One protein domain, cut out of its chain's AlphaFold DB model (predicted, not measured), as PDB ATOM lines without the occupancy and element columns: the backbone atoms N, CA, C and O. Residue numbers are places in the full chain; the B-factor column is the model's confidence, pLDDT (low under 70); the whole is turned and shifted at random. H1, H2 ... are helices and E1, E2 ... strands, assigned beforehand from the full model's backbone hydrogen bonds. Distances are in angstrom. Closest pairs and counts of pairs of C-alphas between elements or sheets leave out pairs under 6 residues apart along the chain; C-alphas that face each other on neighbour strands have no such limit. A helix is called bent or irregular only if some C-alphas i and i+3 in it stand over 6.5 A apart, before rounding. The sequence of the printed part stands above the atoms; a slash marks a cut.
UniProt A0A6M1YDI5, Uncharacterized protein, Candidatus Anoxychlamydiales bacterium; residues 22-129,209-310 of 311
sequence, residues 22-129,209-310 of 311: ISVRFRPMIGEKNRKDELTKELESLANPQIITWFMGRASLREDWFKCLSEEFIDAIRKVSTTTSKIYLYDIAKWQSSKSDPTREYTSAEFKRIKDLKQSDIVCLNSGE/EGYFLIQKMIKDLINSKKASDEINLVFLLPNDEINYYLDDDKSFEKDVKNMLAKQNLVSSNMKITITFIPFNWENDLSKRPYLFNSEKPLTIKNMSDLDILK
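AT A GLANCE: This is residues 22 to 129 and 209 to 310 of the 311 residues of an uncharacterized protein of Candidatus Anoxychlamydiales bacterium (UniProt A0A6M1YDI5). A twisted sheet of six parallel strands makes the core, covered on both faces by helices: three layers, with H1, H2 and H4 on one face and H5, H6 and H7 on the other. A long stretch with no named element, residues 280 to 302, leads to H8, which packs on H2. The printed part has 210 residues, with eight named helices and six named strands, along the chain E1 H1 E2 H2 E3 H3 H4 E4 H5 E5 H6 H7 E6 H8; the sheet runs E1 E6 E5 E2 E3 E4, and the class is mixed. The whole is compact, with a radius of gyration of the C-alphas of 16.9 A and spans of 50 by 42 by 35 A.

HOW THE PARTS SIT: Edge strand E1, residues 22 to 26, neighbours E6, residues 271 to 279, with N 23 and O 272 2.9 A apart, within hydrogen-bond range. Also within range are N 231 and O 271, 2.8 A, between E6 and E5, residues 230 to 238; N 50 and O 232, 2.8 A, between E5 and E2, residues 50 to 55; N 51 and O 86, 2.8 A, between E2 and E3, residues 86 to 91; and N 89 and O 123, 2.8 A, between E3 and edge strand E4, residues 122 to 126. H1, residues 35 to 44, lies over E6 and E5 at a height over the sheet of 10.0 A. H2, residues 63 to 80, lies on the same face over E2 and E3, at 10.4 A; its residues 72 to 80 alone touch H1, closest at C-alphas Lys 36 and Glu 72, 4.8 A. E2, H2, E3 is a strand-helix-strand unit, two parallel neighbour strands with a helix between, and its crossover is right-handed. H3, residues 93 to 96, is only just not on the sheet, with 4 pairs of C-alphas within 10 A; H4, residues 109 to 116, is on it, over E3. H5, residues 209 to 223, H6, residues 239 to 244, and H7, residues 251 to 262, are on the face opposite to H1 and H2. H8, residues 303 to 310, touches residues 70 to 74 of H2 alone, closest at C-alphas Ser 70 and Leu 309, 6.1 A. Every O i to N i+4 pair is within range in H1, H4, H5 and H7, 12 of 14 in H2, 0 of 2 in H6 and 1 of 4 in H8, where O i to N i+3 gives 2 of 3 in H6 and 4 of 5 in H8; H3 is too short for such a pair.

IN THESE COORDINATES: C-alpha 22, where E1 begins, is at (23.952, -1.791, -34.577), and C-alpha 310, where H8 ends, at (-0.243, 19.973, -22.345). From first to last C-alpha E5 measures 26.0 A, E6 25.6 A, H2 24.9 A and H5 20.8 A. H6 is irregular, with C-alphas 239 and 242 7.4 A apart.

THE WHOLE: The two C-alphas farthest apart, of Ser 268 and Lys 296, are 50.6 A apart. Residues 130 to 208 are not printed, and C-alphas 129 and 209 are 9.7 A apart across the cut. The links H3 to H4 and E6 to H8 are long. Mean pLDDT of the printed part is 79.3; 46 residues are under 70, among them 292 to 310.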
ATOM      1  N   ILE A  22      23.921  -2.726 -35.706       93.12
ATOM      2  CA  ILE A  22      23.952  -1.791 -34.577       93.12
ATOM      3  C   ILE A  22      25.026  -0.742 -34.823       93.12
ATOM      4  O   ILE A  22      26.145  -1.090 -35.183       93.12
ATOM      5  N   SER A  23      24.675   0.527 -34.625       94.31
ATOM      6  CA  SER A  23      25.612   1.647 -34.625       94.31
ATOM      7  C   SER A  23      25.437   2.454 -33.348       94.31
ATOM      8  O   SER A  23      24.328   2.894 -33.042       94.31
ATOM      9  N   VAL A  24      26.532   2.680 -32.627       95.19
ATOM     10  CA  VAL A  24      26.578   3.602 -31.492       95.19
ATOM     11  C   VAL A  24      27.270   4.890 -31.924       95.19
ATOM     12  O   VAL A  24      28.321   4.872 -32.565       95.19
ATOM     13  N   ARG A  25      26.665   6.029 -31.591       94.50
ATOM     14  CA  ARG A  25      27.152   7.366 -31.934       94.50
ATOM     15  C   ARG A  25      27.240   8.215 -30.681       94.50
ATOM     16  O   ARG A  25      26.309   8.244 -29.882       94.50
ATOM     17  N   PHE A  26      28.326   8.962 -30.567       93.06
ATOM     18  CA  PHE A  26      28.524   9.946 -29.514       93.06
ATOM     19  C   PHE A  26      28.579  11.325 -30.158       93.06
ATOM     20  O   PHE A  26      29.327  11.539 -31.117       93.06
ATOM     21  N   ARG A  27      27.746  12.248 -29.680       93.31
ATOM     22  CA  ARG A  27      27.740  13.634 -30.148       93.31
ATOM     23  C   ARG A  27      28.611  14.519 -29.256       93.31
ATOM     24  O   ARG A  27      28.797  14.199 -28.081       93.31
ATOM     25  N   PRO A  28      29.134  15.635 -29.796       90.81
ATOM     26  CA  PRO A  28      29.705  16.691 -28.973       90.81
ATOM     27  C   PRO A  28      28.697  17.190 -27.933       90.81
ATOM     28  O   PRO A  28      27.487  17.117 -28.143       90.81
ATOM     29  N   MET A  29      29.206  17.713 -26.818       92.06
ATOM     30  CA  MET A  29      28.363  18.303 -25.782       92.06
ATOM     31  C   MET A  29      27.681  19.567 -26.292       92.06
ATOM     32  O   MET A  29      28.352  20.511 -26.709       92.06
ATOM     33  N   ILE A  30      26.354  19.584 -26.196       90.25
ATOM     34  CA  ILE A  30      25.530  20.739 -26.534       90.25
ATOM     35  C   ILE A  30      25.666  21.793 -25.427       90.25
ATOM     36  O   ILE A  30      25.453  21.505 -24.244       90.25
ATOM     37  N   GLY A  31      26.025  23.022 -25.803       86.31
ATOM     38  CA  GLY A  31      26.135  24.150 -24.875       86.31
ATOM     39  C   GLY A  31      24.773  24.695 -24.430       86.31
ATOM     40  O   GLY A  31      23.755  24.463 -25.071       86.31
ATOM     41  N   GLU A  32      24.736  25.475 -23.344       81.81
ATOM     42  CA  GLU A  32      23.465  25.994 -22.802       81.81
ATOM     43  C   GLU A  32      22.757  26.983 -23.741       81.81
ATOM     44  O   GLU A  32      21.538  26.962 -23.854       81.81
ATOM     45  N   LYS A  33      23.511  27.849 -24.434       81.88
ATOM     46  CA  LYS A  33      22.946  28.994 -25.172       81.88
ATOM     47  C   LYS A  33      22.093  28.613 -26.387       81.88
ATOM     48  O   LYS A  33      21.189  29.368 -26.718       81.88
ATOM     49  N   ASN A  34      22.360  27.468 -27.016       80.75
ATOM     50  CA  ASN A  34      21.690  27.027 -28.248       80.75
ATOM     51  C   ASN A  34      21.103  25.614 -28.110       80.75
ATOM     52  O   ASN A  34      20.902  24.921 -29.109       80.75
ATOM     53  N   ARG A  35      20.851  25.163 -26.872       85.75
ATOM     54  CA  ARG A  35      20.556  23.753 -26.591       85.75
ATOM     55  C   ARG A  35      19.371  23.220 -27.391       85.75
ATOM     56  O   ARG A  35      19.464  22.148 -27.985       85.75
ATOM     57  N   LYS A  36      18.287  23.996 -27.452       85.31
ATOM     58  CA  LYS A  36      17.065  23.659 -28.194       85.31
ATOM     59  C   LYS A  36      17.309  23.509 -29.697       85.31
ATOM     60  O   LYS A  36      16.835  22.542 -30.287       85.31
ATOM     61  N   ASP A  37      18.046  24.430 -30.311       87.38
ATOM     62  CA  ASP A  37      18.261  24.441 -31.764       87.38
ATOM     63  C   ASP A  37      19.224  23.332 -32.200       87.38
ATOM     64  O   ASP A  37      18.953  22.616 -33.167       87.38
ATOM     65  N   GLU A  38      20.317  23.134 -31.456       89.12
ATOM     66  CA  GLU A  38      21.261  22.039 -31.704       89.12
ATOM     67  C   GLU A  38      20.589  20.675 -31.517       89.12
ATOM     68  O   GLU A  38      20.734  19.800 -32.372       89.12
ATOM     69  N   LEU A  39      19.788  20.511 -30.456       88.38
ATOM     70  CA  LEU A  39      19.018  19.289 -30.248       88.38
ATOM     71  C   LEU A  39      18.001  19.069 -31.372       88.38
ATOM     72  O   LEU A  39      17.914  17.961 -31.890       88.38
ATOM     73  N   THR A  40      17.257  20.104 -31.772       88.50
ATOM     74  CA  THR A  40      16.276  20.006 -32.867       88.50
ATOM     75  C   THR A  40      16.958  19.513 -34.139       88.50
ATOM     76  O   THR A  40      16.535  18.506 -34.697       88.50
ATOM     77  N   LYS A  41      18.073  20.134 -34.539       88.50
ATOM     78  CA  LYS A  41      18.839  19.745 -35.732       88.50
ATOM     79  C   LYS A  41      19.333  18.296 -35.678       88.50
ATOM     80  O   LYS A  41      19.317  17.592 -36.686       88.50
ATOM     81  N   GLU A  42      19.794  17.844 -34.514       87.81
ATOM     82  CA  GLU A  42      20.211  16.452 -34.329       87.81
ATOM     83  C   GLU A  42      19.029  15.488 -34.461       87.81
ATOM     84  O   GLU A  42      19.135  14.474 -35.156       87.81
ATOM     85  N   LEU A  43      17.890  15.813 -33.850       88.38
ATOM     86  CA  LEU A  43      16.693  14.980 -33.897       88.38
ATOM     87  C   LEU A  43      16.025  14.967 -35.284       88.38
ATOM     88  O   LEU A  43      15.536  13.917 -35.685       88.38
ATOM     89  N   GLU A  44      16.066  16.067 -36.045       88.31
ATOM     90  CA  GLU A  44      15.590  16.146 -37.443       88.31
ATOM     91  C   GLU A  44      16.304  15.150 -38.363       88.31
ATOM     92  O   GLU A  44      15.736  14.681 -39.348       88.31
ATOM     93  N   SER A  45      17.552  14.801 -38.041       86.25
ATOM     94  CA  SER A  45      18.326  13.828 -38.813       86.25
ATOM     95  C   SER A  45      17.927  12.368 -38.551       86.25
ATOM     96  O   SER A  45      18.426  11.466 -39.231       86.25
ATOM     97  N   LEU A  46      17.056  12.118 -37.566       86.38
ATOM     98  CA  LEU A  46      16.669  10.786 -37.111       86.38
ATOM     99  C   LEU A  46      15.184  10.530 -37.379       86.38
ATOM    100  O   LEU A  46      14.312  11.289 -36.970       86.38
ATOM    101  N   ALA A  47      14.872   9.394 -37.999       84.94
ATOM    102  CA  ALA A  47      13.489   8.967 -38.158       84.94
ATOM    103  C   ALA A  47      12.932   8.434 -36.824       84.94
ATOM    104  O   ALA A  47      13.440   7.446 -36.291       84.94
ATOM    105  N   ASN A  48      11.863   9.052 -36.312       85.88
ATOM    106  CA  ASN A  48      11.086   8.588 -35.150       85.88
ATOM    107  C   ASN A  48      11.928   8.259 -33.896       85.88
ATOM    108  O   ASN A  48      11.857   7.134 -33.378       85.88
ATOM    109  N   PRO A  49      12.750   9.204 -33.405       90.75
ATOM    110  CA  PRO A  49      13.667   8.942 -32.305       90.75
ATOM    111  C   PRO A  49      12.920   8.579 -31.013       90.75
ATOM    112  O   PRO A  49      11.963   9.234 -30.606       90.75
ATOM    113  N   GLN A  50      13.379   7.527 -30.338       92.88
ATOM    114  CA  GLN A  50      12.976   7.182 -28.977       92.88
ATOM    115  C   GLN A  50      13.982   7.795 -28.020       92.88
ATOM    116  O   GLN A  50      15.157   7.433 -28.041       92.88
ATOM    117  N   ILE A  51      13.542   8.744 -27.210       92.38
ATOM    118  CA  ILE A  51      14.439   9.615 -26.463       92.38
ATOM    119  C   ILE A  51      14.322   9.299 -24.991       92.38
ATOM    120  O   ILE A  51      13.221   9.295 -24.463       92.38
ATOM    121  N   ILE A  52      15.442   9.065 -24.320       93.50
ATOM    122  CA  ILE A  52      15.485   8.827 -22.884       93.50
ATOM    123  C   ILE A  52      16.327   9.881 -22.179       93.50
ATOM    124  O   ILE A  52      17.396  10.263 -22.656       93.50
ATOM    125  N   THR A  53      15.830  10.350 -21.037       90.31
ATOM    126  CA  THR A  53      16.527  11.291 -20.162       90.31
ATOM    127  C   THR A  53      16.280  10.963 -18.691       90.31
ATOM    128  O   THR A  53      15.252  10.387 -18.318       90.31
ATOM    129  N   TRP A  54      17.243  11.319 -17.848       86.56
ATOM    130  CA  TRP A  54      17.266  11.005 -16.425       86.56
ATOM    131  C   TRP A  54      16.507  12.062 -15.624       86.56
ATOM    132  O   TRP A  54      16.644  13.264 -15.849       86.56
ATOM    133  N   PHE A  55      15.773  11.628 -14.606       79.75
ATOM    134  CA  PHE A  55      15.250  12.500 -13.561       79.75
ATOM    135  C   PHE A  55      15.247  11.780 -12.211       79.75
ATOM    136  O   PHE A  55      15.433  10.570 -12.136       79.75
ATOM    137  N   MET A  56      15.030  12.510 -11.120       71.69
ATOM    138  CA  MET A  56      14.843  11.904  -9.804       71.69
ATOM    139  C   MET A  56      13.471  12.273  -9.259       71.69
ATOM    140  O   MET A  56      13.186  13.442  -9.030       71.69
ATOM    141  N   GLY A  57      12.628  11.274  -9.016       56.75
ATOM    142  CA  GLY A  57      11.262  11.487  -8.548       56.75
ATOM    143  C   GLY A  57      11.138  11.751  -7.046       56.75
ATOM    144  O   GLY A  57      10.046  12.002  -6.569       56.75
ATOM    145  N   ARG A  58      12.214  11.652  -6.255       51.47
ATOM    146  CA  ARG A  58      12.121  11.666  -4.778       51.47
ATOM    147  C   ARG A  58      11.999  13.062  -4.155       51.47
ATOM    148  O   ARG A  58      11.612  13.182  -2.998       51.47
ATOM    149  N   ALA A  59      12.344  14.087  -4.916       52.97
ATOM    150  CA  ALA A  59      12.126  15.489  -4.612       52.97
ATOM    151  C   ALA A  59      11.688  16.108  -5.937       52.97
ATOM    152  O   ALA A  59      12.298  15.798  -6.958       52.97
ATOM    153  N   SER A  60      10.586  16.862  -5.934       55.09
ATOM    154  CA  SER A  60      10.002  17.507  -7.119       55.09
ATOM    155  C   SER A  60      11.067  17.912  -8.133       55.09
ATOM    156  O   SER A  60      12.034  18.558  -7.727       55.09
ATOM    157  N   LEU A  61      10.896  17.527  -9.409       60.41
ATOM    158  CA  LEU A  61      11.744  17.995 -10.514       60.41
ATOM    159  C   LEU A  61      12.088  19.463 -10.262       60.41
ATOM    160  O   LEU A  61      11.165  20.263 -10.079       60.41
ATOM    161  N   ARG A  62      13.386  19.789 -10.163       69.56
ATOM    162  CA  ARG A  62      13.793  21.185  -9.991       69.56
ATOM    163  C   ARG A  62      13.114  21.995 -11.093       69.56
ATOM    164  O   ARG A  62      13.051  21.531 -12.228       69.56
ATOM    165  N   GLU A  63      12.562  23.150 -10.745       69.12
ATOM    166  CA  GLU A  63      11.744  23.943 -11.668       69.12
ATOM    167  C   GLU A  63      12.508  24.292 -12.952       69.12
ATOM    168  O   GLU A  63      11.972  24.168 -14.048       69.12
ATOM    169  N   ASP A  64      13.791  24.625 -12.825       73.88
ATOM    170  CA  ASP A  64      14.692  24.878 -13.949       73.88
ATOM    171  C   ASP A  64      14.904  23.643 -14.837       73.88
ATOM    172  O   ASP A  64      14.902  23.753 -16.062       73.88
ATOM    173  N   TRP A  65      15.048  22.456 -14.246       76.69
ATOM    174  CA  TRP A  65      15.174  21.214 -15.003       76.69
ATOM    175  C   TRP A  65      13.859  20.822 -15.667       76.69
ATOM    176  O   TRP A  65      13.853  20.403 -16.822       76.69
ATOM    177  N   PHE A  66      12.741  20.986 -14.965       73.81
ATOM    178  CA  PHE A  66      11.418  20.771 -15.530       73.81
ATOM    179  C   PHE A  66      11.186  21.684 -16.736       73.81
ATOM    180  O   PHE A  66      10.792  21.196 -17.791       73.81
ATOM    181  N   LYS A  67      11.514  22.972 -16.599       73.44
ATOM    182  CA  LYS A  67      11.428  23.961 -17.671       73.44
ATOM    183  C   LYS A  67      12.325  23.602 -18.854       73.44
ATOM    184  O   LYS A  67      11.864  23.615 -19.988       73.44
ATOM    185  N   CYS A  68      13.577  23.217 -18.602       79.31
ATOM    186  CA  CYS A  68      14.489  22.728 -19.639       79.31
ATOM    187  C   CYS A  68      13.902  21.507 -20.369       79.31
ATOM    188  O   CYS A  68      13.893  21.450 -21.596       79.31
ATOM    189  N   LEU A  69      13.381  20.532 -19.624       76.88
ATOM    190  CA  LEU A  69      12.782  19.332 -20.190       76.88
ATOM    191  C   LEU A  69      11.554  19.666 -21.047       76.88
ATOM    192  O   LEU A  69      11.439  19.148 -22.156       76.88
ATOM    193  N   SER A  70      10.650  20.520 -20.566       71.75
ATOM    194  CA  SER A  70       9.424  20.870 -21.285       71.75
ATOM    195  C   SER A  70       9.680  21.796 -22.473       71.75
ATOM    196  O   SER A  70       9.319  21.462 -23.595       71.75
ATOM    197  N   GLU A  71      10.336  22.933 -22.249       75.94
ATOM    198  CA  GLU A  71      10.467  24.000 -23.249       75.94
ATOM    199  C   GLU A  71      11.598  23.755 -24.249       75.94
ATOM    200  O   GLU A  71      11.576  24.315 -25.346       75.94
ATOM    201  N   GLU A  72      12.613  22.960 -23.907       81.19
ATOM    202  CA  GLU A  72      13.727  22.696 -24.821       81.19
ATOM    203  C   GLU A  72      13.617  21.309 -25.439       81.19
ATOM    204  O   GLU A  72      13.684  21.185 -26.660       81.19
ATOM    205  N   PHE A  73      13.423  20.266 -24.628       82.06
ATOM    206  CA  PHE A  73      13.488  18.890 -25.126       82.06
ATOM    207  C   PHE A  73      12.162  18.421 -25.702       82.06
ATOM    208  O   PHE A  73      12.124  18.025 -26.862       82.06
ATOM    209  N   ILE A  74      11.073  18.488 -24.938       78.75
ATOM    210  CA  ILE A  74       9.758  18.036 -25.409       78.75
ATOM    211  C   ILE A  74       9.331  18.852 -26.635       78.75
ATOM    212  O   ILE A  74       8.929  18.264 -27.637       78.75
ATOM    213  N   ASP A  75       9.526  20.169 -26.613       79.31
ATOM    214  CA  ASP A  75       9.305  21.036 -27.775       79.31
ATOM    215  C   ASP A  75      10.129  20.633 -29.006       79.31
ATOM    216  O   ASP A  75       9.580  20.534 -30.106       79.31
ATOM    217  N   ALA A  76      11.444  20.412 -28.857       81.50
ATOM    218  CA  ALA A  76      12.297  19.988 -29.970       81.50
ATOM    219  C   ALA A  76      11.813  18.656 -30.554       81.50
ATOM    220  O   ALA A  76      11.738  18.492 -31.768       81.50
ATOM    221  N   ILE A  77      11.410  17.727 -29.689       79.62
ATOM    222  CA  ILE A  77      10.906  16.411 -30.080       79.62
ATOM    223  C   ILE A  77       9.589  16.550 -30.827       79.62
ATOM    224  O   ILE A  77       9.447  15.994 -31.910       79.62
ATOM    225  N   ARG A  78       8.639  17.330 -30.305       79.00
ATOM    226  CA  ARG A  78       7.334  17.558 -30.940       79.00
ATOM    227  C   ARG A  78       7.456  18.216 -32.311       79.00
ATOM    228  O   ARG A  78       6.688  17.866 -33.201       79.00
ATOM    229  N   LYS A  79       8.439  19.101 -32.512       78.75
ATOM    230  CA  LYS A  79       8.711  19.718 -33.821       78.75
ATOM    231  C   LYS A  79       9.152  18.714 -34.885       78.75
ATOM    232  O   LYS A  79       8.811  18.892 -36.050       78.75
ATOM    233  N   VAL A  80       9.897  17.682 -34.495       75.69
ATOM    234  CA  VAL A  80      10.486  16.710 -35.435       75.69
ATOM    235  C   VAL A  80       9.724  15.388 -35.498       75.69
ATOM    236  O   VAL A  80       9.940  14.562 -36.384       75.69
ATOM    237  N   SER A  81       8.846  15.151 -34.528       67.38
ATOM    238  CA  SER A  81       8.194  13.870 -34.330       67.38
ATOM    239  C   SER A  81       6.998  13.714 -35.261       67.38
ATOM    240  O   SER A  81       5.986  14.396 -35.121       67.38
ATOM    241  N   THR A  82       7.038  12.690 -36.114       63.75
ATOM    242  CA  THR A  82       5.797  12.053 -36.580       63.75
ATOM    243  C   THR A  82       5.208  11.218 -35.427       63.75
ATOM    244  O   THR A  82       5.881  11.011 -34.423       63.75
ATOM    245  N   THR A  83       3.951  10.781 -35.474       65.56
ATOM    246  CA  THR A  83       3.130  10.258 -34.344       65.56
ATOM    247  C   THR A  83       3.677   9.063 -33.514       65.56
ATOM    248  O   THR A  83       2.958   8.479 -32.693       65.56
ATOM    249  N   THR A  84       4.932   8.653 -33.700       73.69
ATOM    250  CA  THR A  84       5.545   7.435 -33.155       73.69
ATOM    251  C   THR A  84       6.725   7.661 -32.203       73.69
ATOM    252  O   THR A  84       7.074   6.711 -31.495       73.69
ATOM    253  N   SER A  85       7.307   8.861 -32.111       85.88
ATOM    254  CA  SER A  85       8.392   9.130 -31.149       85.88
ATOM    255  C   SER A  85       7.894   9.033 -29.707       85.88
ATOM    256  O   SER A  85       6.723   9.310 -29.413       85.88
ATOM    257  N   LYS A  86       8.783   8.621 -28.800       86.62
ATOM    258  CA  LYS A  86       8.509   8.554 -27.359       86.62
ATOM    259  C   LYS A  86       9.598   9.233 -26.561       86.62
ATOM    260  O   LYS A  86      10.765   9.206 -26.940       86.62
ATOM    261  N   ILE A  87       9.193   9.769 -25.420       87.31
ATOM    262  CA  ILE A  87      10.052  10.387 -24.423       87.31
ATOM    263  C   ILE A  87       9.988   9.527 -23.170       87.31
ATOM    264  O   ILE A  87       8.979   9.481 -22.471       87.31
ATOM    265  N   TYR A  88      11.074   8.825 -22.899       90.25
ATOM    266  CA  TYR A  88      11.284   8.022 -21.716       90.25
ATOM    267  C   TYR A  88      11.891   8.900 -20.622       90.25
ATOM    268  O   TYR A  88      13.042   9.325 -20.696       90.25
ATOM    269  N   LEU A  89      11.111   9.165 -19.583       87.44
ATOM    270  CA  LEU A  89      11.589   9.813 -18.371       87.44
ATOM    271  C   LEU A  89      12.018   8.719 -17.400       87.44
ATOM    272  O   LEU A  89      11.190   7.911 -16.966       87.44
ATOM    273  N   TYR A  90      13.308   8.675 -17.073       89.31
ATOM    274  CA  TYR A  90      13.896   7.628 -16.247       89.31
ATOM    275  C   TYR A  90      14.165   8.087 -14.811       89.31
ATOM    276  O   TYR A  90      15.063   8.890 -14.573       89.31
ATOM    277  N   ASP A  91      13.397   7.566 -13.850       85.19
ATOM    278  CA  ASP A  91      13.535   7.879 -12.426       85.19
ATOM    279  C   ASP A  91      14.691   7.096 -11.794       85.19
ATOM    280  O   ASP A  91      14.585   5.891 -11.529       85.19
ATOM    281  N   ILE A  92      15.778   7.788 -11.466       84.00
ATOM    282  CA  ILE A  92      16.959   7.193 -10.833       84.00
ATOM    283  C   ILE A  92      16.891   7.107  -9.303       84.00
ATOM    284  O   ILE A  92      17.875   6.738  -8.661       84.00
ATOM    285  N   ALA A  93      15.754   7.421  -8.675       79.19
ATOM    286  CA  ALA A  93      15.645   7.485  -7.215       79.19
ATOM    287  C   ALA A  93      16.064   6.194  -6.480       79.19
ATOM    288  O   ALA A  93      16.409   6.255  -5.294       79.19
ATOM    289  N   LYS A  94      16.051   5.022  -7.136       81.81
ATOM    290  CA  LYS A  94      16.465   3.757  -6.503       81.81
ATOM    291  C   LYS A  94      17.958   3.638  -6.278       81.81
ATOM    292  O   LYS A  94      18.343   2.992  -5.305       81.81
ATOM    293  N   TRP A  95      18.770   4.341  -7.057       80.25
ATOM    294  CA  TRP A  95      20.206   4.457  -6.802       80.25
ATOM    295  C   TRP A  95      20.523   5.088  -5.445       80.25
ATOM    296  O   TRP A  95      21.544   4.778  -4.841       80.25
ATOM    297  N   GLN A  96      19.616   5.919  -4.927       72.06
ATOM    298  CA  GLN A  96      19.741   6.585  -3.629       72.06
ATOM    299  C   GLN A  96      18.938   5.896  -2.513       72.06
ATOM    300  O   GLN A  96      18.714   6.468  -1.437       72.06
ATOM    301  N   SER A  97      18.425   4.685  -2.747       67.94
ATOM    302  CA  SER A  97      17.706   3.954  -1.706       67.94
ATOM    303  C   SER A  97      18.681   3.523  -0.611       67.94
ATOM    304  O   SER A  97      19.435   2.569  -0.772       67.94
ATOM    305  N   SER A  98      18.601   4.190   0.543       57.56
ATOM    306  CA  SER A  98      19.247   3.770   1.792       57.56
ATOM    307  C   SER A  98      18.626   2.506   2.398       57.56
ATOM    308  O   SER A  98      19.170   1.945   3.344       57.56
ATOM    309  N   LYS A  99      17.471   2.053   1.882       55.50
ATOM    310  CA  LYS A  99      16.821   0.806   2.302       55.50
ATOM    311  C   LYS A  99      17.363  -0.356   1.468       55.50
ATOM    312  O   LYS A  99      17.420  -0.246   0.245       55.50
ATOM    313  N   SER A 100      17.682  -1.452   2.155       59.88
ATOM    314  CA  SER A 100      18.424  -2.658   1.742       59.88
ATOM    315  C   SER A 100      17.838  -3.503   0.599       59.88
ATOM    316  O   SER A 100      18.252  -4.642   0.416       59.88
ATOM    317  N   ASP A 101      16.855  -3.002  -0.151       75.38
ATOM    318  CA  ASP A 101      16.384  -3.684  -1.356       75.38
ATOM    319  C   ASP A 101      16.075  -2.670  -2.473       75.38
ATOM    320  O   ASP A 101      14.999  -2.049  -2.474       75.38
ATOM    321  N   PRO A 102      16.990  -2.497  -3.445       78.56
ATOM    322  CA  PRO A 102      16.772  -1.612  -4.584       78.56
ATOM    323  C   PRO A 102      15.675  -2.122  -5.543       78.56
ATOM    324  O   PRO A 102      15.172  -1.344  -6.354       78.56
ATOM    325  N   THR A 103      15.221  -3.380  -5.412       81.06
ATOM    326  CA  THR A 103      14.149  -3.979  -6.239       81.06
ATOM    327  C   THR A 103      12.738  -3.699  -5.736       81.06
ATOM    328  O   THR A 103      11.764  -3.924  -6.461       81.06
ATOM    329  N   ARG A 104      12.597  -3.200  -4.501       76.31
ATOM    330  CA  ARG A 104      11.285  -2.947  -3.897       76.31
ATOM    331  C   ARG A 104      10.499  -1.944  -4.734       76.31
ATOM    332  O   ARG A 104      11.004  -0.865  -5.032       76.31
ATOM    333  N   GLU A 105       9.240  -2.242  -5.036       67.06
ATOM    334  CA  GLU A 105       8.370  -1.284  -5.716       67.06
ATOM    335  C   GLU A 105       8.227  -0.006  -4.894       67.06
ATOM    336  O   GLU A 105       7.912  -0.024  -3.702       67.06
ATOM    337  N   TYR A 106       8.535   1.115  -5.532       65.94
ATOM    338  CA  TYR A 106       8.294   2.437  -4.992       65.94
ATOM    339  C   TYR A 106       8.033   3.365  -6.158       65.94
ATOM    340  O   TYR A 106       8.876   3.508  -7.043       65.94
ATOM    341  N   THR A 107       6.885   4.011  -6.100       65.69
ATOM    342  CA  THR A 107       6.481   5.036  -7.045       65.69
ATOM    343  C   THR A 107       6.441   6.336  -6.262       65.69
ATOM    344  O   THR A 107       5.681   6.441  -5.297       65.69
ATOM    345  N   SER A 108       7.286   7.299  -6.621       66.50
ATOM    346  CA  SER A 108       7.210   8.641  -6.041       66.50
ATOM    347  C   SER A 108       5.890   9.317  -6.428       66.50
ATOM    348  O   SER A 108       5.244   8.937  -7.413       66.50
ATOM    349  N   ALA A 109       5.468  10.318  -5.652       68.50
ATOM    350  CA  ALA A 109       4.280  11.098  -5.993       68.50
ATOM    351  C   ALA A 109       4.470  11.795  -7.349       68.50
ATOM    352  O   ALA A 109       3.537  11.868  -8.136       68.50
ATOM    353  N   GLU A 110       5.689  12.227  -7.643       66.88
ATOM    354  CA  GLU A 110       6.143  12.856  -8.876       66.88
ATOM    355  C   GLU A 110       6.063  11.897 -10.061       66.88
ATOM    356  O   GLU A 110       5.438  12.227 -11.066       66.88
ATOM    357  N   PHE A 111       6.608  10.683  -9.931       70.69
ATOM    358  CA  PHE A 111       6.468   9.654 -10.963       70.69
ATOM    359  C   PHE A 111       4.991   9.389 -11.263       70.69
ATOM    360  O   PHE A 111       4.591   9.300 -12.423       70.69
ATOM    361  N   LYS A 112       4.164   9.284 -10.214       71.94
ATOM    362  CA  LYS A 112       2.721   9.097 -10.369       71.94
ATOM    363  C   LYS A 112       2.080  10.297 -11.074       71.94
ATOM    364  O   LYS A 112       1.343  10.089 -12.026       71.94
ATOM    365  N   ARG A 113       2.414  11.527 -10.672       69.19
ATOM    366  CA  ARG A 113       1.909  12.771 -11.281       69.19
ATOM    367  C   ARG A 113       2.221  12.847 -12.771       69.19
ATOM    368  O   ARG A 113       1.311  13.106 -13.545       69.19
ATOM    369  N   ILE A 114       3.465  12.589 -13.179       68.31
ATOM    370  CA  ILE A 114       3.862  12.619 -14.596       68.31
ATOM    371  C   ILE A 114       3.115  11.535 -15.377       68.31
ATOM    372  O   ILE A 114       2.564  11.801 -16.442       68.31
ATOM    373  N   LYS A 115       3.027  10.321 -14.824       69.50
ATOM    374  CA  LYS A 115       2.262   9.226 -15.430       69.50
ATOM    375  C   LYS A 115       0.770   9.565 -15.570       69.50
ATOM    376  O   LYS A 115       0.151   9.206 -16.572       69.50
ATOM    377  N   ASP A 116       0.206  10.279 -14.600       67.62
ATOM    378  CA  ASP A 116      -1.195  10.705 -14.582       67.62
ATOM    379  C   ASP A 116      -1.497  11.820 -15.605       67.62
ATOM    380  O   ASP A 116      -2.663  12.000 -15.959       67.62
ATOM    381  N   LEU A 117      -0.481  12.505 -16.161       65.31
ATOM    382  CA  LEU A 117      -0.665  13.453 -17.275       65.31
ATOM    383  C   LEU A 117      -1.158  12.772 -18.560       65.31
ATOM    384  O   LEU A 117      -1.653  13.460 -19.451       65.31
ATOM    385  N   LYS A 118      -1.043  11.435 -18.658       63.41
ATOM    386  CA  LYS A 118      -1.541  10.606 -19.775       63.41
ATOM    387  C   LYS A 118      -1.111  11.097 -21.162       63.41
ATOM    388  O   LYS A 118      -1.826  10.899 -22.145       63.41
ATOM    389  N   GLN A 119       0.061  11.711 -21.254       71.56
ATOM    390  CA  GLN A 119       0.603  12.132 -22.538       71.56
ATOM    391  C   GLN A 119       1.065  10.907 -23.301       71.56
ATOM    392  O   GLN A 119       1.863  10.116 -22.803       71.56
ATOM    393  N   SER A 120       0.494  10.708 -24.487       72.00
ATOM    394  CA  SER A 120       0.682   9.457 -25.215       72.00
ATOM    395  C   SER A 120       2.142   9.227 -25.608       72.00
ATOM    396  O   SER A 120       2.553   8.077 -25.722       72.00
ATOM    397  N   ASP A 121       2.910  10.295 -25.806       77.38
ATOM    398  CA  ASP A 121       4.327  10.363 -26.161       77.38
ATOM    399  C   ASP A 121       5.275  10.163 -24.968       77.38
ATOM    400  O   ASP A 121       6.413   9.763 -25.188       77.38
ATOM    401  N   ILE A 122       4.826  10.343 -23.720       82.31
ATOM    402  CA  ILE A 122       5.682  10.225 -22.530       82.31
ATOM    403  C   ILE A 122       5.530   8.852 -21.862       82.31
ATOM    404  O   ILE A 122       4.436   8.411 -21.511       82.31
ATOM    405  N   VAL A 123       6.659   8.190 -21.610       86.44
ATOM    406  CA  VAL A 123       6.765   6.929 -20.870       86.44
ATOM    407  C   VAL A 123       7.622   7.159 -19.629       86.44
ATOM    408  O   VAL A 123       8.749   7.624 -19.720       86.44
ATOM    409  N   CYS A 124       7.114   6.817 -18.448       85.12
ATOM    410  CA  CYS A 124       7.899   6.883 -17.212       85.12
ATOM    411  C   CYS A 124       8.471   5.505 -16.872       85.12
ATOM    412  O   CYS A 124       7.716   4.537 -16.759       85.12
ATOM    413  N   LEU A 125       9.785   5.435 -16.666       88.19
ATOM    414  CA  LEU A 125      10.532   4.240 -16.270       88.19
ATOM    415  C   LEU A 125      11.203   4.462 -14.911       88.19
ATOM    416  O   LEU A 125      11.532   5.590 -14.555       88.19
ATOM    417  N   ASN A 126      11.412   3.396 -14.143       87.19
ATOM    418  CA  ASN A 126      12.019   3.474 -12.812       87.19
ATOM    419  C   ASN A 126      13.278   2.605 -12.731       87.19
ATOM    420  O   ASN A 126      13.261   1.447 -13.145       87.19
ATOM    421  N   SER A 127      14.343   3.122 -12.120       89.00
ATOM    422  CA  SER A 127      15.593   2.385 -11.854       89.00
ATOM    423  C   SER A 127      15.411   1.092 -11.051       89.00
ATOM    424  O   SER A 127      16.185   0.149 -11.185       89.00
ATOM    425  N   GLY A 128      14.324   0.954 -10.296       89.56
ATOM    426  CA  GLY A 128      13.917  -0.305  -9.665       89.56
ATOM    427  C   GLY A 128      13.667  -1.439 -10.658       89.56
ATOM    428  O   GLY A 128      13.903  -2.600 -10.327       89.56
ATOM    429  N   GLU A 129      13.220  -1.130 -11.878       91.56
ATOM    430  CA  GLU A 129      13.041  -2.122 -12.942       91.56
ATOM    431  C   GLU A 129      14.379  -2.684 -13.422       91.56
ATOM    432  O   GLU A 129      14.473  -3.888 -13.648       91.56
ATOM    433  N   GLU A 209      22.860  -0.614 -16.951       94.69
ATOM    434  CA  GLU A 209      21.599   0.123 -16.966       94.69
ATOM    435  C   GLU A 209      21.315   0.684 -18.364       94.69
ATOM    436  O   GLU A 209      20.208   0.512 -18.872       94.69
ATOM    437  N   GLY A 210      22.329   1.229 -19.046       94.94
ATOM    438  CA  GLY A 210      22.209   1.649 -20.446       94.94
ATOM    439  C   GLY A 210      21.760   0.511 -21.368       94.94
ATOM    440  O   GLY A 210      20.839   0.685 -22.169       94.94
ATOM    441  N   TYR A 211      22.332  -0.688 -21.208       93.94
ATOM    442  CA  TYR A 211      21.886  -1.870 -21.953       93.94
ATOM    443  C   TYR A 211      20.434  -2.259 -21.636       93.94
ATOM    444  O   TYR A 211      19.647  -2.509 -22.553       93.94
ATOM    445  N   PHE A 212      20.061  -2.287 -20.355       95.31
ATOM    446  CA  PHE A 212      18.685  -2.564 -19.937       95.31
ATOM    447  C   PHE A 212      17.695  -1.585 -20.584       95.31
ATOM    448  O   PHE A 212      16.657  -2.005 -21.097       95.31
ATOM    449  N   LEU A 213      18.028  -0.295 -20.620       96.50
ATOM    450  CA  LEU A 213      17.190   0.739 -21.226       96.50
ATOM    451  C   LEU A 213      17.045   0.550 -22.741       96.50
ATOM    452  O   LEU A 213      15.927   0.619 -23.252       96.50
ATOM    453  N   ILE A 214      18.133   0.229 -23.451       96.06
ATOM    454  CA  ILE A 214      18.094  -0.134 -24.881       96.06
ATOM    455  C   ILE A 214      17.132  -1.304 -25.105       96.06
ATOM    456  O   ILE A 214      16.218  -1.222 -25.928       96.06
ATOM    457  N   GLN A 215      17.305  -2.382 -24.339       93.69
ATOM    458  CA  GLN A 215      16.476  -3.580 -24.428       93.69
ATOM    459  C   GLN A 215      14.996  -3.263 -24.165       93.69
ATOM    460  O   GLN A 215      14.114  -3.750 -24.876       93.69
ATOM    461  N   LYS A 216      14.720  -2.442 -23.149       93.62
ATOM    462  CA  LYS A 216      13.369  -2.042 -22.757       93.62
ATOM    463  C   LYS A 216      12.677  -1.235 -23.857       93.62
ATOM    464  O   LYS A 216      11.562  -1.589 -24.236       93.62
ATOM    465  N   MET A 217      13.346  -0.225 -24.412       93.88
ATOM    466  CA  MET A 217      12.803   0.594 -25.503       93.88
ATOM    467  C   MET A 217      12.518  -0.243 -26.758       93.88
ATOM    468  O   MET A 217      11.439  -0.132 -27.340       93.88
ATOM    469  N   ILE A 218      13.430  -1.147 -27.137       92.75
ATOM    470  CA  ILE A 218      13.228  -2.061 -28.273       92.75
ATOM    471  C   ILE A 218      12.017  -2.973 -28.036       92.75
ATOM    472  O   ILE A 218      11.154  -3.089 -28.908       92.75
ATOM    473  N   LYS A 219      11.906  -3.589 -26.850       91.31
ATOM    474  CA  LYS A 219      10.752  -4.433 -26.489       91.31
ATOM    475  C   LYS A 219       9.437  -3.669 -26.587       91.31
ATOM    476  O   LYS A 219       8.468  -4.197 -27.125       91.31
ATOM    477  N   ASP A 220       9.397  -2.441 -26.083       89.56
ATOM    478  CA  ASP A 220       8.188  -1.617 -26.106       89.56
ATOM    479  C   ASP A 220       7.768  -1.265 -27.550       89.56
ATOM    480  O   ASP A 220       6.579  -1.324 -27.884       89.56
ATOM    481  N   LEU A 221       8.726  -0.988 -28.442       88.62
ATOM    482  CA  LEU A 221       8.465  -0.769 -29.871       88.62
ATOM    483  C   LEU A 221       7.928  -2.020 -30.579       88.62
ATOM    484  O   LEU A 221       6.940  -1.939 -31.315       88.62
ATOM    485  N   ILE A 222       8.547  -3.177 -30.338       87.06
ATOM    486  CA  ILE A 222       8.123  -4.455 -30.926       87.06
ATOM    487  C   ILE A 222       6.710  -4.808 -30.448       87.06
ATOM    488  O   ILE A 222       5.821  -5.065 -31.260       87.06
ATOM    489  N   ASN A 223       6.468  -4.743 -29.137       87.00
ATOM    490  CA  ASN A 223       5.178  -5.089 -28.536       87.00
ATOM    491  C   ASN A 223       4.045  -4.155 -28.977       87.00
ATOM    492  O   ASN A 223       2.898  -4.583 -29.095       87.00
ATOM    493  N   SER A 224       4.353  -2.885 -29.244       83.00
ATOM    494  CA  SER A 224       3.369  -1.924 -29.749       83.00
ATOM    495  C   SER A 224       3.104  -2.041 -31.252       83.00
ATOM    496  O   SER A 224       2.287  -1.280 -31.770       83.00
ATOM    497  N   LYS A 225       3.754  -2.986 -31.956       78.38
ATOM    498  CA  LYS A 225       3.721  -3.127 -33.425       78.38
ATOM    499  C   LYS A 225       4.109  -1.834 -34.155       78.38
ATOM    500  O   LYS A 225       3.649  -1.577 -35.262       78.38
ATOM    501  N   LYS A 226       4.939  -1.011 -33.507       73.88
ATOM    502  CA  LYS A 226       5.503   0.231 -34.057       73.88
ATOM    503  C   LYS A 226       6.976   0.084 -34.427       73.88
ATOM    504  O   LYS A 226       7.564   1.039 -34.921       73.88
ATOM    505  N   ALA A 227       7.571  -1.082 -34.167       71.00
ATOM    506  CA  ALA A 227       8.913  -1.392 -34.622       71.00
ATOM    507  C   ALA A 227       8.955  -1.317 -36.151       71.00
ATOM    508  O   ALA A 227       8.254  -2.061 -36.837       71.00
ATOM    509  N   SER A 228       9.756  -0.384 -36.653       73.56
ATOM    510  CA  SER A 228      10.146  -0.333 -38.054       73.56
ATOM    511  C   SER A 228      11.450  -1.111 -38.244       73.56
ATOM    512  O   SER A 228      12.090  -1.494 -37.259       73.56
ATOM    513  N   ASP A 229      11.868  -1.322 -39.491       83.81
ATOM    514  CA  ASP A 229      13.186  -1.897 -39.789       83.81
ATOM    515  C   ASP A 229      14.333  -1.006 -39.275       83.81
ATOM    516  O   ASP A 229      15.458  -1.474 -39.113       83.81
ATOM    517  N   GLU A 230      14.052   0.265 -38.966       90.00
ATOM    518  CA  GLU A 230      14.976   1.205 -38.341       90.00
ATOM    519  C   GLU A 230      14.490   1.657 -36.951       90.00
ATOM    520  O   GLU A 230      13.362   2.121 -36.762       90.00
ATOM    521  N   ILE A 231      15.359   1.537 -35.951       92.25
ATOM    522  CA  ILE A 231      15.118   1.987 -34.580       92.25
ATOM    523  C   ILE A 231      16.193   3.009 -34.223       92.25
ATOM    524  O   ILE A 231      17.380   2.686 -34.177       92.25
ATOM    525  N   ASN A 232      15.772   4.237 -33.929       93.62
ATOM    526  CA  ASN A 232      16.654   5.297 -33.456       93.62
ATOM    527  C   ASN A 232      16.414   5.514 -31.963       93.62
ATOM    528  O   ASN A 232      15.345   5.968 -31.563       93.62
ATOM    529  N   LEU A 233      17.398   5.168 -31.140       95.88
ATOM    530  CA  LEU A 233      17.400   5.398 -29.700       95.88
ATOM    531  C   LEU A 233      18.328   6.573 -29.400       95.88
ATOM    532  O   LEU A 233      19.455   6.619 -29.891       95.88
ATOM    533  N   VAL A 234      17.871   7.512 -28.585       95.25
ATOM    534  CA  VAL A 234      18.609   8.720 -28.229       95.25
ATOM    535  C   VAL A 234      18.678   8.829 -26.717       95.25
ATOM    536  O   VAL A 234      17.662   8.898 -26.037       95.25
ATOM    537  N   PHE A 235      19.892   8.878 -26.197       95.88
ATOM    538  CA  PHE A 235      20.187   9.088 -24.793       95.88
ATOM    539  C   PHE A 235      20.589  10.548 -24.589       95.88
ATOM    540  O   PHE A 235      21.686  10.947 -24.985       95.88
ATOM    541  N   LEU A 236      19.700  11.341 -23.988       93.06
ATOM    542  CA  LEU A 236      19.994  12.715 -23.583       93.06
ATOM    543  C   LEU A 236      20.598  12.694 -22.183       93.06
ATOM    544  O   LEU A 236      19.925  12.366 -21.205       93.06
ATOM    545  N   LEU A 237      21.882  13.031 -22.107       91.44
ATOM    546  CA  LEU A 237      22.694  12.855 -20.909       91.44
ATOM    547  C   LEU A 237      23.188  14.199 -20.370       91.44
ATOM    548  O   LEU A 237      23.813  14.952 -21.114       91.44
ATOM    549  N   PRO A 238      22.963  14.523 -19.089       87.88
ATOM    550  CA  PRO A 238      23.528  15.732 -18.518       87.88
ATOM    551  C   PRO A 238      25.038  15.586 -18.324       87.88
ATOM    552  O   PRO A 238      25.521  14.606 -17.751       87.88
ATOM    553  N   ASN A 239      25.767  16.621 -18.727       88.75
ATOM    554  CA  ASN A 239      27.192  16.793 -18.514       88.75
ATOM    555  C   ASN A 239      28.017  15.553 -18.901       88.75
ATOM    556  O   ASN A 239      28.081  15.168 -20.068       88.75
ATOM    557  N   ASP A 240      28.682  14.941 -17.922       86.94
ATOM    558  CA  ASP A 240      29.703  13.923 -18.125       86.94
ATOM    559  C   ASP A 240      29.191  12.481 -17.912       86.94
ATOM    560  O   ASP A 240      29.992  11.547 -17.906       86.94
ATOM    561  N   GLU A 241      27.866  12.284 -17.819       87.81
ATOM    562  CA  GLU A 241      27.196  10.965 -17.790       87.81
ATOM    563  C   GLU A 241      27.530  10.100 -19.016       87.81
ATOM    564  O   GLU A 241      27.620   8.878 -18.926       87.81
ATOM    565  N   ILE A 242      27.798  10.728 -20.166       90.00
ATOM    566  CA  ILE A 242      28.198  10.023 -21.393       90.00
ATOM    567  C   ILE A 242      29.463   9.179 -21.213       90.00
ATOM    568  O   ILE A 242      29.640   8.177 -21.905       90.00
ATOM    569  N   ASN A 243      30.313   9.534 -20.248       88.62
ATOM    570  CA  ASN A 243      31.545   8.805 -19.981       88.62
ATOM    571  C   ASN A 243      31.292   7.346 -19.612       88.62
ATOM    572  O   ASN A 243      32.152   6.530 -19.910       88.62
ATOM    573  N   TYR A 244      30.136   6.996 -19.028       87.94
ATOM    574  CA  TYR A 244      29.801   5.603 -18.709       87.94
ATOM    575  C   TYR A 244      29.718   4.697 -19.935       87.94
ATOM    576  O   TYR A 244      29.821   3.486 -19.777       87.94
ATOM    577  N   TYR A 245      29.561   5.260 -21.131       89.69
ATOM    578  CA  TYR A 245      29.360   4.511 -22.371       89.69
ATOM    579  C   TYR A 245      30.491   4.717 -23.383       89.69
ATOM    580  O   TYR A 245      30.563   3.983 -24.364       89.69
ATOM    581  N   LEU A 246      31.349   5.719 -23.163       85.69
ATOM    582  CA  LEU A 246      32.460   6.044 -24.048       85.69
ATOM    583  C   LEU A 246      33.587   5.024 -23.891       85.69
ATOM    584  O   LEU A 246      34.169   4.885 -22.815       85.69
ATOM    585  N   ASP A 247      33.926   4.369 -24.995       79.62
ATOM    586  CA  ASP A 247      35.157   3.609 -25.138       79.62
ATOM    587  C   ASP A 247      35.784   3.819 -26.519       79.62
ATOM    588  O   ASP A 247      35.102   4.118 -27.504       79.62
ATOM    589  N   ASP A 248      37.107   3.681 -26.582       69.50
ATOM    590  CA  ASP A 248      37.870   3.929 -27.809       69.50
ATOM    591  C   ASP A 248      37.706   2.783 -28.833       69.50
ATOM    592  O   ASP A 248      37.812   2.991 -30.043       69.50
ATOM    593  N   ASP A 249      37.366   1.577 -28.364       80.81
ATOM    594  CA  ASP A 249      37.360   0.335 -29.156       80.81
ATOM    595  C   ASP A 249      35.967  -0.123 -29.632       80.81
ATOM    596  O   ASP A 249      35.803  -1.253 -30.131       80.81
ATOM    597  N   LYS A 250      34.948   0.734 -29.486       86.38
ATOM    598  CA  LYS A 250      33.534   0.420 -29.765       86.38
ATOM    599  C   LYS A 250      33.042  -0.809 -28.992       86.38
ATOM    600  O   LYS A 250      32.259  -1.610 -29.520       86.38
ATOM    601  N   SER A 251      33.526  -1.025 -27.773       88.69
ATOM    602  CA  SER A 251      33.148  -2.200 -26.983       88.69
ATOM    603  C   SER A 251      31.693  -2.122 -26.539       88.69
ATOM    604  O   SER A 251      31.018  -3.145 -26.603       88.69
ATOM    605  N   PHE A 252      31.161  -0.933 -26.241       91.38
ATOM    606  CA  PHE A 252      29.734  -0.751 -25.961       91.38
ATOM    607  C   PHE A 252      28.850  -1.201 -27.133       91.38
ATOM    608  O   PHE A 252      27.899  -1.955 -26.937       91.38
ATOM    609  N   GLU A 253      29.194  -0.827 -28.372       93.19
ATOM    610  CA  GLU A 253      28.475  -1.276 -29.576       93.19
ATOM    611  C   GLU A 253      28.509  -2.804 -29.721       93.19
ATOM    612  O   GLU A 253      27.467  -3.436 -29.931       93.19
ATOM    613  N   LYS A 254      29.692  -3.411 -29.561       91.69
ATOM    614  CA  LYS A 254      29.876  -4.871 -29.618       91.69
ATOM    615  C   LYS A 254      29.085  -5.580 -28.521       91.69
ATOM    616  O   LYS A 254      28.433  -6.588 -28.792       91.69
ATOM    617  N   ASP A 255      29.118  -5.055 -27.303       92.12
ATOM    618  CA  ASP A 255      28.442  -5.631 -26.148       92.12
ATOM    619  C   ASP A 255      26.921  -5.561 -26.324       92.12
ATOM    620  O   ASP A 255      26.244  -6.578 -26.164       92.12
ATOM    621  N   VAL A 256      26.376  -4.419 -26.756       92.38
ATOM    622  CA  VAL A 256      24.947  -4.284 -27.082       92.38
ATOM    623  C   VAL A 256      24.542  -5.254 -28.194       92.38
ATOM    624  O   VAL A 256      23.544  -5.963 -28.042       92.38
ATOM    625  N   LYS A 257      25.327  -5.358 -29.275       91.06
ATOM    626  CA  LYS A 257      25.078  -6.306 -30.376       91.06
ATOM    627  C   LYS A 257      25.036  -7.747 -29.887       91.06
ATOM    628  O   LYS A 257      24.068  -8.458 -30.157       91.06
ATOM    629  N   ASN A 258      26.039  -8.162 -29.122       88.69
ATOM    630  CA  ASN A 258      26.121  -9.514 -28.579       88.69
ATOM    631  C   ASN A 258      24.956  -9.824 -27.636       88.69
ATOM    632  O   ASN A 258      24.372 -10.907 -27.705       88.69
ATOM    633  N   MET A 259      24.611  -8.889 -26.752       87.69
ATOM    634  CA  MET A 259      23.561  -9.102 -25.764       87.69
ATOM    635  C   MET A 259      22.158  -9.111 -26.390       87.69
ATOM    636  O   MET A 259      21.326  -9.919 -25.982       87.69
ATOM    637  N   LEU A 260      21.887  -8.274 -27.398       88.38
ATOM    638  CA  LEU A 260      20.619  -8.300 -28.141       88.38
ATOM    639  C   LEU A 260      20.469  -9.573 -28.985       88.38
ATOM    640  O   LEU A 260      19.390 -10.172 -28.991       88.38
ATOM    641  N   ALA A 261      21.549 -10.026 -29.632       83.69
ATOM    642  CA  ALA A 261      21.562 -11.268 -30.403       83.69
ATOM    643  C   ALA A 261      21.317 -12.501 -29.516       83.69
ATOM    644  O   ALA A 261      20.488 -13.344 -29.842       83.69
ATOM    645  N   LYS A 262      21.984 -12.590 -28.355       80.00
ATOM    646  CA  LYS A 262      21.840 -13.723 -27.417       80.00
ATOM    647  C   LYS A 262      20.421 -13.902 -26.871       80.00
ATOM    648  O   LYS A 262      20.087 -15.007 -26.455       80.00
ATOM    649  N   GLN A 263      19.622 -12.840 -26.857       77.62
ATOM    650  CA  GLN A 263      18.241 -12.851 -26.369       77.62
ATOM    651  C   GLN A 263      17.204 -12.939 -27.494       77.62
ATOM    652  O   GLN A 263      16.011 -12.811 -27.230       77.62
ATOM    653  N   ASN A 264      17.645 -13.115 -28.746       81.31
ATOM    654  CA  ASN A 264      16.785 -13.160 -29.932       81.31
ATOM    655  C   ASN A 264      15.795 -11.984 -30.002       81.31
ATOM    656  O   ASN A 264      14.657 -12.146 -30.440       81.31
ATOM    657  N   LEU A 265      16.199 -10.802 -29.517       81.00
ATOM    658  CA  LEU A 265      15.266  -9.686 -29.365       81.00
ATOM    659  C   LEU A 265      14.968  -8.984 -30.695       81.00
ATOM    660  O   LEU A 265      13.944  -8.323 -30.833       81.00
ATOM    661  N   VAL A 266      15.882  -9.086 -31.652       82.38
ATOM    662  CA  VAL A 266      15.891  -8.294 -32.883       82.38
ATOM    663  C   VAL A 266      16.151  -9.215 -34.071       82.38
ATOM    664  O   VAL A 266      16.914 -10.176 -33.959       82.38
ATOM    665  N   SER A 267      15.489  -8.947 -35.196       78.12
ATOM    666  CA  SER A 267      15.693  -9.706 -36.430       78.12
ATOM    667  C   SER A 267      16.961  -9.247 -37.153       78.12
ATOM    668  O   SER A 267      17.461  -8.142 -36.929       78.12
ATOM    669  N   SER A 268      17.480 -10.092 -38.043       76.62
ATOM    670  CA  SER A 268      18.697  -9.832 -38.822       76.62
ATOM    671  C   SER A 268      18.646  -8.553 -39.661       76.62
ATOM    672  O   SER A 268      19.670  -7.904 -39.866       76.62
ATOM    673  N   ASN A 269      17.446  -8.147 -40.077       82.25
ATOM    674  CA  ASN A 269      17.227  -6.981 -40.931       82.25
ATOM    675  C   ASN A 269      17.061  -5.662 -40.164       82.25
ATOM    676  O   ASN A 269      17.051  -4.602 -40.788       82.25
ATOM    677  N   MET A 270      16.955  -5.696 -38.830       87.62
ATOM    678  CA  MET A 270      16.799  -4.476 -38.037       87.62
ATOM    679  C   MET A 270      18.097  -3.661 -37.993       87.62
ATOM    680  O   MET A 270      19.181  -4.166 -37.673       87.62
ATOM    681  N   LYS A 271      17.960  -2.363 -38.256       92.25
ATOM    682  CA  LYS A 271      18.988  -1.344 -38.070       92.25
ATOM    683  C   LYS A 271      18.698  -0.564 -36.795       92.25
ATOM    684  O   LYS A 271      17.673   0.100 -36.682       92.25
ATOM    685  N   ILE A 272      19.620  -0.616 -35.844       94.44
ATOM    686  CA  ILE A 272      19.494   0.054 -34.551       94.44
ATOM    687  C   ILE A 272      20.599   1.096 -34.445       94.44
ATOM    688  O   ILE A 272      21.784   0.761 -34.424       94.44
ATOM    689  N   THR A 273      20.212   2.363 -34.359       95.50
ATOM    690  CA  THR A 273      21.131   3.468 -34.083       95.50
ATOM    691  C   THR A 273      20.924   3.924 -32.647       95.50
ATOM    692  O   THR A 273      19.815   4.287 -32.268       95.50
ATOM    693  N   ILE A 274      21.988   3.932 -31.851       96.62
ATOM    694  CA  ILE A 274      21.997   4.445 -30.479       96.62
ATOM    695  C   ILE A 274      22.841   5.711 -30.476       96.62
ATOM    696  O   ILE A 274      24.032   5.659 -30.769       96.62
ATOM    697  N   THR A 275      22.235   6.850 -30.165       95.56
ATOM    698  CA  THR A 275      22.915   8.147 -30.155       95.56
ATOM    699  C   THR A 275      22.950   8.702 -28.742       95.56
ATOM    700  O   THR A 275      21.906   8.931 -28.140       95.56
ATOM    701  N   PHE A 276      24.143   8.955 -28.223       95.25
ATOM    702  CA  PHE A 276      24.351   9.662 -26.968       95.25
ATOM    703  C   PHE A 276      24.581  11.143 -27.252       95.25
ATOM    704  O   PHE A 276      25.523  11.502 -27.963       95.25
ATOM    705  N   ILE A 277      23.719  11.993 -26.699       93.62
ATOM    706  CA  ILE A 277      23.795  13.449 -26.823       93.62
ATOM    707  C   ILE A 277      24.017  14.021 -25.420       93.62
ATOM    708  O   ILE A 277      23.069  14.089 -24.630       93.62
ATOM    709  N   PRO A 278      25.258  14.407 -25.080       93.00
ATOM    710  CA  PRO A 278      25.518  15.097 -23.836       93.00
ATOM    711  C   PRO A 278      25.083  16.561 -23.953       93.00
ATOM    712  O   PRO A 278      25.256  17.187 -24.998       93.00
ATOM    713  N   PHE A 279      24.560  17.136 -22.877       89.88
ATOM    714  CA  PHE A 279      24.252  18.566 -22.806       89.88
ATOM    715  C   PHE A 279      24.822  19.172 -21.531       89.88
ATOM    716  O   PHE A 279      24.793  18.550 -20.469       89.88
ATOM    717  N   ASN A 280      25.320  20.402 -21.623       88.88
ATOM    718  CA  ASN A 280      25.814  21.112 -20.455       88.88
ATOM    719  C   ASN A 280      24.639  21.484 -19.539       88.88
ATOM    720  O   ASN A 280      23.651  22.058 -20.004       88.88
ATOM    721  N   TRP A 281      24.753  21.163 -18.255       83.62
ATOM    722  CA  TRP A 281      23.829  21.535 -17.192       83.62
ATOM    723  C   TRP A 281      24.591  22.319 -16.129       83.62
ATOM    724  O   TRP A 281      25.363  21.740 -15.356       83.62
ATOM    725  N   GLU A 282      24.325  23.621 -16.073       81.94
ATOM    726  CA  GLU A 282      25.079  24.590 -15.287       81.94
ATOM    727  C   GLU A 282      26.570  24.627 -15.703       81.94
ATOM    728  O   GLU A 282      27.028  23.929 -16.604       81.94
ATOM    729  N   ASN A 283      27.376  25.464 -15.052       78.00
ATOM    730  CA  ASN A 283      28.797  25.631 -15.401       78.00
ATOM    731  C   ASN A 283      29.730  24.540 -14.830       78.00
ATOM    732  O   ASN A 283      30.947  24.712 -14.834       78.00
ATOM    733  N   ASP A 284      29.194  23.443 -14.286       80.50
ATOM    734  CA  ASP A 284      29.978  22.390 -13.630       80.50
ATOM    735  C   ASP A 284      29.579  21.013 -14.164       80.50
ATOM    736  O   ASP A 284      28.487  20.517 -13.888       80.50
ATOM    737  N   LEU A 285      30.514  20.364 -14.864       78.00
ATOM    738  CA  LEU A 285      30.327  19.047 -15.477       78.00
ATOM    739  C   LEU A 285      29.983  17.939 -14.473       78.00
ATOM    740  O   LEU A 285      29.442  16.905 -14.849       78.00
ATOM    741  N   SER A 286      30.284  18.127 -13.190       74.69
ATOM    742  CA  SER A 286      29.934  17.158 -12.151       74.69
ATOM    743  C   SER A 286      28.521  17.342 -11.602       74.69
ATOM    744  O   SER A 286      28.019  16.471 -10.886       74.69
ATOM    745  N   LYS A 287      27.855  18.456 -11.926       78.19
ATOM    746  CA  LYS A 287      26.466  18.670 -11.528       78.19
ATOM    747  C   LYS A 287      25.545  17.770 -12.321       78.19
ATOM    748  O   LYS A 287      25.867  17.304 -13.414       78.19
ATOM    749  N   ARG A 288      24.380  17.527 -11.738       78.69
ATOM    750  CA  ARG A 288      23.298  16.778 -12.357       78.69
ATOM    751  C   ARG A 288      21.988  17.496 -12.077       78.69
ATOM    752  O   ARG A 288      21.767  17.865 -10.921       78.69
ATOM    753  N   PRO A 289      21.092  17.615 -13.067       72.56
ATOM    754  CA  PRO A 289      19.776  18.215 -12.860       72.56
ATOM    755  C   PRO A 289      18.942  17.462 -11.811       72.56
ATOM    756  O   PRO A 289      18.041  18.022 -11.195       72.56
ATOM    757  N   TYR A 290      19.266  16.190 -11.574       71.50
ATOM    758  CA  TYR A 290      18.559  15.296 -10.663       71.50
ATOM    759  C   TYR A 290      19.235  15.089  -9.296       71.50
ATOM    760  O   TYR A 290      18.711  14.332  -8.482       71.50
ATOM    761  N   LEU A 291      20.387  15.712  -9.014       70.88
ATOM    762  CA  LEU A 291      21.014  15.672  -7.685       70.88
ATOM    763  C   LEU A 291      20.759  16.999  -6.957       70.88
ATOM    764  O   LEU A 291      21.092  18.064  -7.470       70.88
ATOM    765  N   PHE A 292      20.187  16.945  -5.750       63.56
ATOM    766  CA  PHE A 292      19.984  18.140  -4.927       63.56
ATOM    767  C   PHE A 292      21.230  18.430  -4.097       63.56
ATOM    768  O   PHE A 292      21.533  17.713  -3.143       63.56
ATOM    769  N   ASN A 293      21.900  19.535  -4.408       54.03
ATOM    770  CA  ASN A 293      22.861  20.144  -3.502       54.03
ATOM    771  C   ASN A 293      22.102  21.110  -2.584       54.03
ATOM    772  O   ASN A 293      22.001  22.294  -2.866       54.03
ATOM    773  N   SER A 294      21.544  20.596  -1.485       45.31
ATOM    774  CA  SER A 294      21.078  21.353  -0.301       45.31
ATOM    775  C   SER A 294      19.995  22.445  -0.437       45.31
ATOM    776  O   SER A 294      19.454  22.850   0.591       45.31
ATOM    777  N   GLU A 295      19.617  22.905  -1.627       47.41
ATOM    778  CA  GLU A 295      18.554  23.905  -1.780       47.41
ATOM    779  C   GLU A 295      17.174  23.241  -1.742       47.41
ATOM    780  O   GLU A 295      16.936  22.202  -2.365       47.41
ATOM    781  N   LYS A 296      16.271  23.805  -0.928       47.25
ATOM    782  CA  LYS A 296      14.928  23.256  -0.708       47.25
ATOM    783  C   LYS A 296      14.223  23.091  -2.059       47.25
ATOM    784  O   LYS A 296      14.141  24.070  -2.796       47.25
ATOM    785  N   PRO A 297      13.668  21.907  -2.368       49.47
ATOM    786  CA  PRO A 297      12.945  21.714  -3.612       49.47
ATOM    787  C   PRO A 297      11.771  22.698  -3.683       49.47
ATOM    788  O   PRO A 297      10.873  22.664  -2.833       49.47
ATOM    789  N   LEU A 298      11.766  23.566  -4.700       46.41
ATOM    790  CA  LEU A 298      10.551  24.249  -5.127       46.41
ATOM    791  C   LEU A 298       9.603  23.161  -5.615       46.41
ATOM    792  O   LEU A 298       9.801  22.525  -6.647       46.41
ATOM    793  N   THR A 299       8.627  22.853  -4.770       51.75
ATOM    794  CA  THR A 299       7.633  21.837  -5.071       51.75
ATOM    795  C   THR A 299       6.740  22.384  -6.173       51.75
ATOM    796  O   THR A 299       6.032  23.359  -5.931       51.75
ATOM    797  N   ILE A 300       6.726  21.744  -7.345       52.19
ATOM    798  CA  ILE A 300       5.648  21.930  -8.322       52.19
ATOM    799  C   ILE A 300       4.360  21.475  -7.620       52.19
ATOM    800  O   ILE A 300       4.148  20.278  -7.377       52.19
ATOM    801  N   LYS A 301       3.569  22.442  -7.141       47.22
ATOM    802  CA  LYS A 301       2.416  22.196  -6.260       47.22
ATOM    803  C   LYS A 301       1.109  22.077  -7.036       47.22
ATOM    804  O   LYS A 301       0.218  21.386  -6.548       47.22
ATOM    805  N   ASN A 302       1.007  22.680  -8.223       45.97
ATOM    806  CA  ASN A 302      -0.259  22.830  -8.939       45.97
ATOM    807  C   ASN A 302      -0.214  22.248 -10.361       45.97
ATOM    808  O   ASN A 302       0.825  22.229 -11.014       45.97
ATOM    809  N   MET A 303      -1.372  21.788 -10.855       42.53
ATOM    810  CA  MET A 303      -1.522  21.294 -12.235       42.53
ATOM    811  C   MET A 303      -1.253  22.369 -13.297       42.53
ATOM    812  O   MET A 303      -0.867  22.008 -14.401       42.53
ATOM    813  N   SER A 304      -1.427  23.653 -12.964       47.66
ATOM    814  CA  SER A 304      -1.178  24.783 -13.869       47.66
ATOM    815  C   SER A 304       0.271  24.865 -14.341       47.66
ATOM    816  O   SER A 304       0.536  25.249 -15.471       47.66
ATOM    817  N   ASP A 305       1.214  24.440 -13.501       47.00
ATOM    818  CA  ASP A 305       2.645  24.465 -13.819       47.00
ATOM    819  C   ASP A 305       3.011  23.324 -14.792       47.00
ATOM    820  O   ASP A 305       4.001  23.390 -15.516       47.00
ATOM    821  N   LEU A 306       2.174  22.279 -14.849       50.09
ATOM    822  CA  LEU A 306       2.271  21.153 -15.783       50.09
ATOM    823  C   LEU A 306       1.425  21.368 -17.047       50.09
ATOM    824  O   LEU A 306       1.522  20.560 -17.973       50.09
ATOM    825  N   ASP A 307       0.621  22.435 -17.125       48.06
ATOM    826  CA  ASP A 307      -0.088  22.797 -18.360       48.06
ATOM    827  C   ASP A 307       0.904  23.138 -19.488       48.06
ATOM    828  O   ASP A 307       0.569  22.957 -20.653       48.06
ATOM    829  N   ILE A 308       2.160  23.477 -19.155       48.09
ATOM    830  CA  ILE A 308       3.284  23.611 -20.101       48.09
ATOM    831  C   ILE A 308       3.536  22.303 -20.864       48.09
ATOM    832  O   ILE A 308       3.907  22.326 -22.030       48.09
ATOM    833  N   LEU A 309       3.276  21.142 -20.252       45.00
ATOM    834  CA  LEU A 309       3.381  19.867 -20.960       45.00
ATOM    835  C   LEU A 309       2.165  19.594 -21.852       45.00
ATOM    836  O   LEU A 309       2.269  18.758 -22.749       45.00
ATOM    837  N   LYS A 310       1.005  20.214 -21.595       44.91
ATOM    838  CA  LYS A 310      -0.243  19.973 -22.345       44.91
ATOM    839  C   LYS A 310      -0.298  20.696 -23.699       44.91
ATOM    840  O   LYS A 310      -1.283  20.489 -24.406       44.91
TER     841      LYS A 310